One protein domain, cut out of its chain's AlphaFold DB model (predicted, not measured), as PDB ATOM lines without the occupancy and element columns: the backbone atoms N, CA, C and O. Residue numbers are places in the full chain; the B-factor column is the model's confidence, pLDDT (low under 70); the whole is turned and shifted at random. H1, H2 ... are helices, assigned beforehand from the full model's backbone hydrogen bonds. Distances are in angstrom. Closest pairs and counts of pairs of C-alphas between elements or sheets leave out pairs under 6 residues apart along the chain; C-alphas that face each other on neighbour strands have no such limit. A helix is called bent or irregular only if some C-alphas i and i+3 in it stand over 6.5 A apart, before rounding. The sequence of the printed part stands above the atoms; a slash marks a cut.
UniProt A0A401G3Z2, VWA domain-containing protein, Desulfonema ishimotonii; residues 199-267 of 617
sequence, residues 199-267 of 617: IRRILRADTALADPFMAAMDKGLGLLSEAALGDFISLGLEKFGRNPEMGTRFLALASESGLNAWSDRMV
ATOM      1  N   ILE A 199     -75.026 -11.078  -4.631       96.69
ATOM      2  CA  ILE A 199     -74.186  -9.868  -4.662       96.69
ATOM      3  C   ILE A 199     -72.821 -10.181  -5.289       96.69
ATOM      4  O   ILE A 199     -72.342  -9.417  -6.125       96.69
ATOM      5  N   ARG A 200     -72.208 -11.321  -4.951       96.44
ATOM      6  CA  ARG A 200     -70.937 -11.764  -5.549       96.44
ATOM      7  C   ARG A 200     -71.028 -11.871  -7.067       96.44
ATOM      8  O   ARG A 200     -70.149 -11.370  -7.761       96.44
ATOM      9  N   ARG A 201     -72.105 -12.468  -7.594       96.62
ATOM     10  CA  ARG A 201     -72.347 -12.557  -9.048       96.62
ATOM     11  C   ARG A 201     -72.417 -11.172  -9.695       96.62
ATOM     12  O   ARG A 201     -71.813 -10.973 -10.744       96.62
ATOM     13  N   ILE A 202     -73.095 -10.221  -9.052       95.81
ATOM     14  CA  ILE A 202     -73.186  -8.831  -9.520       95.81
ATOM     15  C   ILE A 202     -71.812  -8.149  -9.532       95.81
ATOM     16  O   ILE A 202     -71.424  -7.576 -10.547       95.81
ATOM     17  N   LEU A 203     -71.050  -8.245  -8.437       94.38
ATOM     18  CA  LEU A 203     -69.741  -7.591  -8.322       94.38
ATOM     19  C   LEU A 203     -68.692  -8.175  -9.272       94.38
ATOM     20  O   LEU A 203     -67.847  -7.429  -9.763       94.38
ATOM     21  N   ARG A 204     -68.764  -9.482  -9.555       93.88
ATOM     22  CA  ARG A 204     -67.913 -10.147 -10.554       93.88
ATOM     23  C   ARG A 204     -68.191  -9.680 -11.978       93.88
ATOM     24  O   ARG A 204     -67.276  -9.704 -12.791       93.88
ATOM     25  N   ALA A 205     -69.432  -9.298 -12.279       93.50
ATOM     26  CA  ALA A 205     -69.793  -8.774 -13.590       93.50
ATOM     27  C   ALA A 205     -69.318  -7.326 -13.757       93.50
ATOM     28  O   ALA A 205     -68.598  -7.026 -14.703       93.50
ATOM     29  N   ASP A 206     -69.693  -6.442 -12.828       92.12
ATOM     30  CA  ASP A 206     -69.160  -5.081 -12.739       92.12
ATOM     31  C   ASP A 206     -69.441  -4.487 -11.351       92.12
ATOM     32  O   ASP A 206     -70.582  -4.379 -10.899       92.12
ATOM     33  N   THR A 207     -68.392  -4.015 -10.682       91.56
ATOM     34  CA  THR A 207     -68.480  -3.305  -9.394       91.56
ATOM     35  C   THR A 207     -69.375  -2.061  -9.430       91.56
ATOM     36  O   THR A 207     -69.891  -1.652  -8.388       91.56
ATOM     37  N   ALA A 208     -69.588  -1.447 -10.598       90.50
ATOM     38  CA  ALA A 208     -70.497  -0.315 -10.777       90.50
ATOM     39  C   ALA A 208     -71.975  -0.688 -10.559       90.50
ATOM     40  O   ALA A 208     -72.780   0.183 -10.223       90.50
ATOM     41  N   LEU A 209     -72.332  -1.971 -10.683       93.75
ATOM     42  CA  LEU A 209     -73.690  -2.468 -10.444       93.75
ATOM     43  C   LEU A 209     -74.056  -2.551  -8.956       93.75
ATOM     44  O   LEU A 209     -75.229  -2.740  -8.638       93.75
ATOM     45  N   ALA A 210     -73.092  -2.381  -8.045       93.06
ATOM     46  CA  ALA A 210     -73.319  -2.505  -6.608       93.06
ATOM     47  C   ALA A 210     -74.420  -1.563  -6.098       93.06
ATOM     48  O   ALA A 210     -75.350  -2.005  -5.432       93.06
ATOM     49  N   ASP A 211     -74.342  -0.271  -6.424       92.19
ATOM     50  CA  ASP A 211     -75.307   0.711  -5.924       92.19
ATOM     51  C   ASP A 211     -76.713   0.539  -6.508       92.19
ATOM     52  O   ASP A 211     -77.666   0.492  -5.724       92.19
ATOM     53  N   PRO A 212     -76.888   0.413  -7.842       93.38
ATOM     54  CA  PRO A 212     -78.208   0.164  -8.410       93.38
ATOM     55  C   PRO A 212     -78.839  -1.123  -7.873       93.38
ATOM     56  O   PRO A 212     -80.034  -1.141  -7.575       93.38
ATOM     57  N   PHE A 213     -78.038  -2.178  -7.696       94.75
ATOM     58  CA  PHE A 213     -78.519  -3.447  -7.170       94.75
ATOM     59  C   PHE A 213     -78.928  -3.353  -5.695       94.75
ATOM     60  O   PHE A 213     -80.012  -3.804  -5.337       94.75
ATOM     61  N   MET A 214     -78.129  -2.710  -4.840       93.25
ATOM     62  CA  MET A 214     -78.494  -2.525  -3.427       93.25
ATOM     63  C   MET A 214     -79.758  -1.674  -3.272       93.25
ATOM     64  O   MET A 214     -80.630  -2.008  -2.477       93.25
ATOM     65  N   ALA A 215     -79.918  -0.637  -4.096       90.69
ATOM     66  CA  ALA A 215     -81.158   0.133  -4.128       90.69
ATOM     67  C   ALA A 215     -82.366  -0.724  -4.555       90.69
ATOM     68  O   ALA A 215     -83.471  -0.518  -4.056       90.69
ATOM     69  N   ALA A 216     -82.186  -1.688  -5.462       91.69
ATOM     70  CA  ALA A 216     -83.239  -2.633  -5.834       91.69
ATOM     71  C   ALA A 216     -83.558  -3.635  -4.712       91.69
ATOM     72  O   ALA A 216     -84.732  -3.945  -4.493       91.69
ATOM     73  N   MET A 217     -82.546  -4.097  -3.968       91.81
ATOM     74  CA  MET A 217     -82.732  -4.940  -2.778       91.81
ATOM     75  C   MET A 217     -83.646  -4.254  -1.760       91.81
ATOM     76  O   MET A 217     -84.639  -4.859  -1.349       91.81
ATOM     77  N   ASP A 218     -83.392  -2.974  -1.470       86.69
ATOM     78  CA  ASP A 218     -84.214  -2.152  -0.569       86.69
ATOM     79  C   ASP A 218     -85.642  -1.921  -1.102       86.69
ATOM     80  O   ASP A 218     -86.594  -1.834  -0.325       86.69
ATOM     81  N   LYS A 219     -85.828  -1.864  -2.428       84.56
ATOM     82  CA  LYS A 219     -87.150  -1.724  -3.076       84.56
ATOM     83  C   LYS A 219     -88.000  -3.000  -3.051       84.56
ATOM     84  O   LYS A 219     -89.158  -2.951  -3.458       84.56
ATOM     85  N   GLY A 220     -87.456  -4.125  -2.587       81.88
ATOM     86  CA  GLY A 220     -88.189  -5.386  -2.457       81.88
ATOM     87  C   GLY A 220     -87.607  -6.550  -3.252       81.88
ATOM     88  O   GLY A 220     -88.147  -7.651  -3.170       81.88
ATOM     89  N   LEU A 221     -86.498  -6.364  -3.978       88.31
ATOM     90  CA  LEU A 221     -85.807  -7.484  -4.623       88.31
ATOM     91  C   LEU A 221     -85.265  -8.484  -3.583       88.31
ATOM     92  O   LEU A 221     -85.265  -9.688  -3.825       88.31
ATOM     93  N   GLY A 222     -84.925  -8.007  -2.378       85.56
ATOM     94  CA  GLY A 222     -84.536  -8.853  -1.245       85.56
ATOM     95  C   GLY A 222     -85.655  -9.743  -0.680       85.56
ATOM     96  O   GLY A 222     -85.386 -10.563   0.200       85.56
ATOM     97  N   LEU A 223     -86.893  -9.597  -1.168       81.06
ATOM     98  CA  LEU A 223     -88.040 -10.427  -0.781       81.06
ATOM     99  C   LEU A 223     -88.258 -11.629  -1.707       81.06
ATOM    100  O   LEU A 223     -89.073 -12.496  -1.391       81.06
ATOM    101  N   LEU A 224     -87.567 -11.689  -2.849       85.44
ATOM    102  CA  LEU A 224     -87.638 -12.849  -3.733       85.44
ATOM    103  C   LEU A 224     -87.095 -14.101  -3.027       85.44
ATOM    104  O   LEU A 224     -86.214 -14.008  -2.170       85.44
ATOM    105  N   SER A 225     -87.623 -15.274  -3.390       83.62
ATOM    106  CA  SER A 225     -87.036 -16.554  -2.977       83.62
ATOM    107  C   SER A 225     -85.627 -16.712  -3.560       83.62
ATOM    108  O   SER A 225     -85.256 -16.007  -4.501       83.62
ATOM    109  N   GLU A 226     -84.838 -17.647  -3.026       87.88
ATOM    110  CA  GLU A 226     -83.474 -17.897  -3.509       87.88
ATOM    111  C   GLU A 226     -83.438 -18.179  -5.022       87.88
ATOM    112  O   GLU A 226     -82.685 -17.529  -5.750       87.88
ATOM    113  N   ALA A 227     -84.310 -19.073  -5.503       86.25
ATOM    114  CA  ALA A 227     -84.428 -19.397  -6.923       86.25
ATOM    115  C   ALA A 227     -84.875 -18.182  -7.753       86.25
ATOM    116  O   ALA A 227     -84.232 -17.832  -8.741       86.25
ATOM    117  N   ALA A 228     -85.916 -17.471  -7.307       87.00
ATOM    118  CA  ALA A 228     -86.443 -16.306  -8.013       87.00
ATOM    119  C   ALA A 228     -85.422 -15.164  -8.118       87.00
ATOM    120  O   ALA A 228     -85.310 -14.531  -9.171       87.00
ATOM    121  N   LEU A 229     -84.665 -14.902  -7.045       92.94
ATOM    122  CA  LEU A 229     -83.577 -13.932  -7.076       92.94
ATOM    123  C   LEU A 229     -82.466 -14.420  -8.008       92.94
ATOM    124  O   LEU A 229     -82.000 -13.653  -8.845       92.94
ATOM    125  N   GLY A 230     -82.073 -15.691  -7.906       93.94
ATOM    126  CA  GLY A 230     -81.072 -16.305  -8.777       93.94
ATOM    127  C   GLY A 230     -81.390 -16.133 -10.264       93.94
ATOM    128  O   GLY A 230     -80.524 -15.677 -11.018       93.94
ATOM    129  N   ASP A 231     -82.630 -16.416 -10.660       91.94
ATOM    130  CA  ASP A 231     -83.131 -16.285 -12.031       91.94
ATOM    131  C   ASP A 231     -83.207 -14.831 -12.489       91.94
ATOM    132  O   ASP A 231     -82.789 -14.504 -13.603       91.94
ATOM    133  N   PHE A 232     -83.708 -13.940 -11.626       95.06
ATOM    134  CA  PHE A 232     -83.754 -12.507 -11.912       95.06
ATOM    135  C   PHE A 232     -82.350 -11.965 -12.204       95.06
ATOM    136  O   PHE A 232     -82.148 -11.230 -13.173       95.06
ATOM    137  N   ILE A 233     -81.362 -12.370 -11.402       96.50
ATOM    138  CA  ILE A 233     -79.968 -11.959 -11.576       96.50
ATOM    139  C   ILE A 233     -79.361 -12.566 -12.837       96.50
ATOM    140  O   ILE A 233     -78.688 -11.846 -13.572       96.50
ATOM    141  N   SER A 234     -79.630 -13.838 -13.142       96.62
ATOM    142  CA  SER A 234     -79.192 -14.467 -14.397       96.62
ATOM    143  C   SER A 234     -79.686 -13.688 -15.619       96.62
ATOM    144  O   SER A 234     -78.883 -13.315 -16.474       96.62
ATOM    145  N   LEU A 235     -80.980 -13.362 -15.662       94.62
ATOM    146  CA  LEU A 235     -81.579 -12.598 -16.757       94.62
ATOM    147  C   LEU A 235     -81.023 -11.166 -16.836       94.62
ATOM    148  O   LEU A 235     -80.770 -10.646 -17.924       94.62
ATOM    149  N   GLY A 236     -80.818 -10.518 -15.687       95.94
ATOM    150  CA  GLY A 236     -80.235  -9.180 -15.623       95.94
ATOM    151  C   GLY A 236     -78.789  -9.136 -16.120       95.94
ATOM    152  O   GLY A 236     -78.434  -8.230 -16.874       95.94
ATOM    153  N   LEU A 237     -77.978 -10.136 -15.764       97.12
ATOM    154  CA  LEU A 237     -76.594 -10.271 -16.225       97.12
ATOM    155  C   LEU A 237     -76.505 -10.637 -17.713       97.12
ATOM    156  O   LEU A 237     -75.651 -10.099 -18.413       97.12
ATOM    157  N   GLU A 238     -77.413 -11.470 -18.229       96.50
ATOM    158  CA  GLU A 238     -77.519 -11.741 -19.670       96.50
ATOM    159  C   GLU A 238     -77.808 -10.449 -20.452       96.50
ATOM    160  O   GLU A 238     -77.144 -10.141 -21.446       96.50
ATOM    161  N   LYS A 239     -78.767  -9.646 -19.975       95.38
ATOM    162  CA  LYS A 239     -79.078  -8.335 -20.562       95.38
ATOM    163  C   LYS A 239     -77.897  -7.376 -20.465       95.38
ATOM    164  O   LYS A 239     -77.623  -6.680 -21.438       95.38
ATOM    165  N   PHE A 240     -77.192  -7.364 -19.334       96.56
ATOM    166  CA  PHE A 240     -75.999  -6.542 -19.130       96.56
ATOM    167  C   PHE A 240     -74.888  -6.891 -20.122       96.56
ATOM    168  O   PHE A 240     -74.316  -5.987 -20.726       96.56
ATOM    169  N   GLY A 241     -74.647  -8.184 -20.365       95.19
ATOM    170  CA  GLY A 241     -73.666  -8.645 -21.349       95.19
ATOM    171  C   GLY A 241     -73.985  -8.216 -22.785       95.19
ATOM    172  O   GLY A 241     -73.069  -7.998 -23.574       95.19
ATOM    173  N   ARG A 242     -75.270  -8.045 -23.130       94.75
ATOM    174  CA  ARG A 242     -75.697  -7.518 -24.442       94.75
ATOM    175  C   ARG A 242     -75.650  -5.993 -24.509       94.75
ATOM    176  O   ARG A 242     -75.271  -5.434 -25.533       94.75
ATOM    177  N   ASN A 243     -76.099  -5.322 -23.452       95.31
ATOM    178  CA  ASN A 243     -76.120  -3.868 -23.342       95.31
ATOM    179  C   ASN A 243     -75.990  -3.454 -21.859       95.31
ATOM    180  O   ASN A 243     -76.948  -3.632 -21.091       95.31
ATOM    181  N   PRO A 244     -74.849  -2.859 -21.452       95.25
ATOM    182  CA  PRO A 244     -74.594  -2.501 -20.057       95.25
ATOM    183  C   PRO A 244     -75.630  -1.553 -19.448       95.25
ATOM    184  O   PRO A 244     -76.036  -1.730 -18.297       95.25
ATOM    185  N   GLU A 245     -76.113  -0.567 -20.210       94.62
ATOM    186  CA  GLU A 245     -77.115   0.387 -19.728       94.62
ATOM    187  C   GLU A 245     -78.455  -0.314 -19.476       94.62
ATOM    188  O   GLU A 245     -79.053  -0.174 -18.403       94.62
ATOM    189  N   MET A 246     -78.902  -1.138 -20.427       92.06
ATOM    190  CA  MET A 246     -80.148  -1.896 -20.302       92.06
ATOM    191  C   MET A 246     -80.103  -2.870 -19.120       92.06
ATOM    192  O   MET A 246     -81.052  -2.921 -18.332       92.06
ATOM    193  N   GLY A 247     -79.009  -3.624 -18.976       94.75
ATOM    194  CA  GLY A 247     -78.825  -4.557 -17.863       94.75
ATOM    195  C   GLY A 247     -78.782  -3.852 -16.510       94.75
ATOM    196  O   GLY A 247     -79.461  -4.279 -15.578       94.75
ATOM    197  N   THR A 248     -78.082  -2.718 -16.421       96.31
ATOM    198  CA  THR A 248     -78.032  -1.905 -15.193       96.31
ATOM    199  C   THR A 248     -79.426  -1.433 -14.795       96.31
ATOM    200  O   THR A 248     -79.836  -1.601 -13.647       96.31
ATOM    201  N   ARG A 249     -80.200  -0.888 -15.744       94.56
ATOM    202  CA  ARG A 249     -81.574  -0.431 -15.479       94.56
ATOM    203  C   ARG A 249     -82.506  -1.574 -15.082       94.56
ATOM    204  O   ARG A 249     -83.356  -1.372 -14.219       94.56
ATOM    205  N   PHE A 250     -82.348  -2.752 -15.684       95.44
ATOM    206  CA  PHE A 250     -83.097  -3.953 -15.309       95.44
ATOM    207  C   PHE A 250     -82.801  -4.360 -13.859       95.44
ATOM    208  O   PHE A 250     -83.724  -4.453 -13.050       95.44
ATOM    209  N   LEU A 251     -81.520  -4.513 -13.511       95.50
ATOM    210  CA  LEU A 251     -81.068  -4.905 -12.171       95.50
ATOM    211  C   LEU A 251     -81.439  -3.878 -11.089       95.50
ATOM    212  O   LEU A 251     -81.630  -4.247  -9.934       95.50
ATOM    213  N   ALA A 252     -81.581  -2.605 -11.463       94.50
ATOM    214  CA  ALA A 252     -81.976  -1.506 -10.579       94.50
ATOM    215  C   ALA A 252     -83.496  -1.371 -10.346       94.50
ATOM    216  O   ALA A 252     -83.928  -0.430  -9.664       94.50
ATOM    217  N   LEU A 253     -84.313  -2.239 -10.963       92.69
ATOM    218  CA  LEU A 253     -85.773  -2.080 -11.063       92.69
ATOM    219  C   LEU A 253     -86.168  -0.700 -11.630       92.69
ATOM    220  O   LEU A 253     -87.076  -0.035 -11.135       92.69
ATOM    221  N   ALA A 254     -85.435  -0.241 -12.649       90.88
ATOM    222  CA  ALA A 254     -85.612   1.052 -13.320       90.88
ATOM    223  C   ALA A 254     -86.023   0.909 -14.801       90.88
ATOM    224  O   ALA A 254     -85.954   1.869 -15.580       90.88
ATOM    225  N   SER A 255     -86.428  -0.295 -15.209       91.44
ATOM    226  CA  SER A 255     -87.013  -0.593 -16.515       91.44
ATOM    227  C   SER A 255     -88.316  -1.370 -16.345       91.44
ATOM    228  O   SER A 255     -88.476  -2.121 -15.385       91.44
ATOM    229  N   GLU A 256     -89.233  -1.218 -17.298       85.38
ATOM    230  CA  GLU A 256     -90.501  -1.957 -17.318       85.38
ATOM    231  C   GLU A 256     -90.268  -3.473 -17.350       85.38
ATOM    232  O   GLU A 256     -90.849  -4.211 -16.565       85.38
ATOM    233  N   SER A 257     -89.320  -3.938 -18.173       88.12
ATOM    234  CA  SER A 257     -88.943  -5.358 -18.201       88.12
ATOM    235  C   SER A 257     -88.382  -5.867 -16.868       88.12
ATOM    236  O   SER A 257     -88.639  -7.014 -16.515       88.12
ATOM    237  N   GLY A 258     -87.651  -5.035 -16.115       86.69
ATOM    238  CA  GLY A 258     -87.181  -5.366 -14.766       86.69
ATOM    239  C   GLY A 258     -88.319  -5.420 -13.750       86.69
ATOM    240  O   GLY A 258     -88.392  -6.358 -12.962       86.69
ATOM    241  N   LEU A 259     -89.246  -4.459 -13.801       85.38
ATOM    242  CA  LEU A 259     -90.425  -4.432 -12.930       85.38
ATOM    243  C   LEU A 259     -91.356  -5.622 -13.183       85.38
ATOM    244  O   LEU A 259     -91.787  -6.251 -12.221       85.38
ATOM    245  N   ASN A 260     -91.602  -5.976 -14.446       81.25
ATOM    246  CA  ASN A 260     -92.407  -7.144 -14.805       81.25
ATOM    247  C   ASN A 260     -91.720  -8.432 -14.341       81.25
ATOM    248  O   ASN A 260     -92.320  -9.218 -13.620       81.25
ATOM    249  N   ALA A 261     -90.422  -8.599 -14.628       84.25
ATOM    250  CA  ALA A 261     -89.679  -9.783 -14.202       84.25
ATOM    251  C   ALA A 261     -89.630  -9.959 -12.676       84.25
ATOM    252  O   ALA A 261     -89.619 -11.099 -12.206       84.25
ATOM    253  N   TRP A 262     -89.589  -8.856 -11.919       85.94
ATOM    254  CA  TRP A 262     -89.702  -8.855 -10.461       85.94
ATOM    255  C   TRP A 262     -91.123  -9.186  -9.999       85.94
ATOM    256  O   TRP A 262     -91.285 -10.073  -9.167       85.94
ATOM    257  N   SER A 263     -92.140  -8.524 -10.558       77.31
ATOM    258  CA  SER A 263     -93.548  -8.736 -10.206       77.31
ATOM    259  C   SER A 263     -93.987 -10.178 -10.463       77.31
ATOM    260  O   SER A 263     -94.587 -10.795  -9.586       77.31
ATOM    261  N   ASP A 264     -93.620 -10.742 -11.615       76.38
ATOM    262  CA  ASP A 264     -93.947 -12.119 -12.006       76.38
ATOM    263  C   ASP A 264     -93.320 -13.162 -11.067       76.38
ATOM    264  O   ASP A 264     -93.825 -14.272 -10.932       76.38
ATOM    265  N   ARG A 265     -92.209 -12.810 -10.408       79.56
ATOM    266  CA  ARG A 265     -91.445 -13.693  -9.511       79.56
ATOM    267  C   ARG A 265     -91.698 -13.420  -8.030       79.56
ATOM    268  O   ARG A 265     -91.223 -14.174  -7.177       79.56
ATOM    269  N   MET A 266     -92.415 -12.347  -7.694       75.00
ATOM    270  CA  MET A 266     -92.683 -11.971  -6.310       75.00
ATOM    271  C   MET A 266     -93.805 -12.835  -5.731       75.00
ATOM    272  O   MET A 266     -94.974 -12.458  -5.710       75.00
ATOM    273  N   VAL A 267     -93.426 -13.998  -5.210       79.88
ATOM    274  CA  VAL A 267     -94.353 -14.925  -4.542       79.88
ATOM    275  C   VAL A 267     -94.444 -14.670  -3.035       79.88
ATOM    276  O   VAL A 267     -95.472 -14.950  -2.419       79.88
TER     277      VAL A 267
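Overview. This is residues 199 to 267 of the 617 residues of the protein "VWA domain-containing protein" of Desulfonema ishimotonii (UniProt A0A401G3Z2). The longest helix, H3, folds back into H4 as a helical hairpin, and a second helical hairpin, H1 and H2, packs on it with H2 beside H4, making a small bundle of roughly aligned helices. H5 adds a further short helix beyond the corner at the end of H4. The printed part has 69 residues with five named helices, H1 to H5 in chain order, and no named strand; the class is all helix. It is compact, with a radius of gyration of the C-alphas of 10.5 A, and rounded, spanning 28 by 22 by 18 A.

Arrangement. Start at H3, residues 226 to 242, which touches H4, residues 244 to 251, opposite ways at a shallow tilt of 16 degrees; look for their closest C-alphas, Phe 240 and Gly 247, 3.7 A apart. H4 touches H2, residues 207 to 218, the same way at a shallow tilt of 24 degrees, closest at the C-alphas of Phe 213 and Leu 251, 5.8 A. H5, residues 256 to 263, touches H4 only at the corner, closest at the C-alphas of Phe 250 and Gly 258, 4.4 A. H2 and H3 are apart. Every O i to N i+4 pair is within hydrogen-bond range in H3, H4, H5 and H1, residues 199 to 205; in H2 it is 6 of 8.

Along the chain. Find C-alpha 226 at (-83.474, -17.897, -3.509); from there H3 runs 24.6 A to C-alpha 242. H2 runs 18.1 A and is only just irregular, with C-alphas 208 and 211 6.9 A apart. H1 begins at C-alpha 199, (-74.186, -9.868, -4.662), and H5 ends at C-alpha 263, (-93.548, -8.736, -10.206).

Size, cuts and confidence. The two C-alphas farthest apart, Thr 207 and Val 267, are 28.8 A apart. The printed part has no cut and no long link. No printed residue is under 70 in pLDDT.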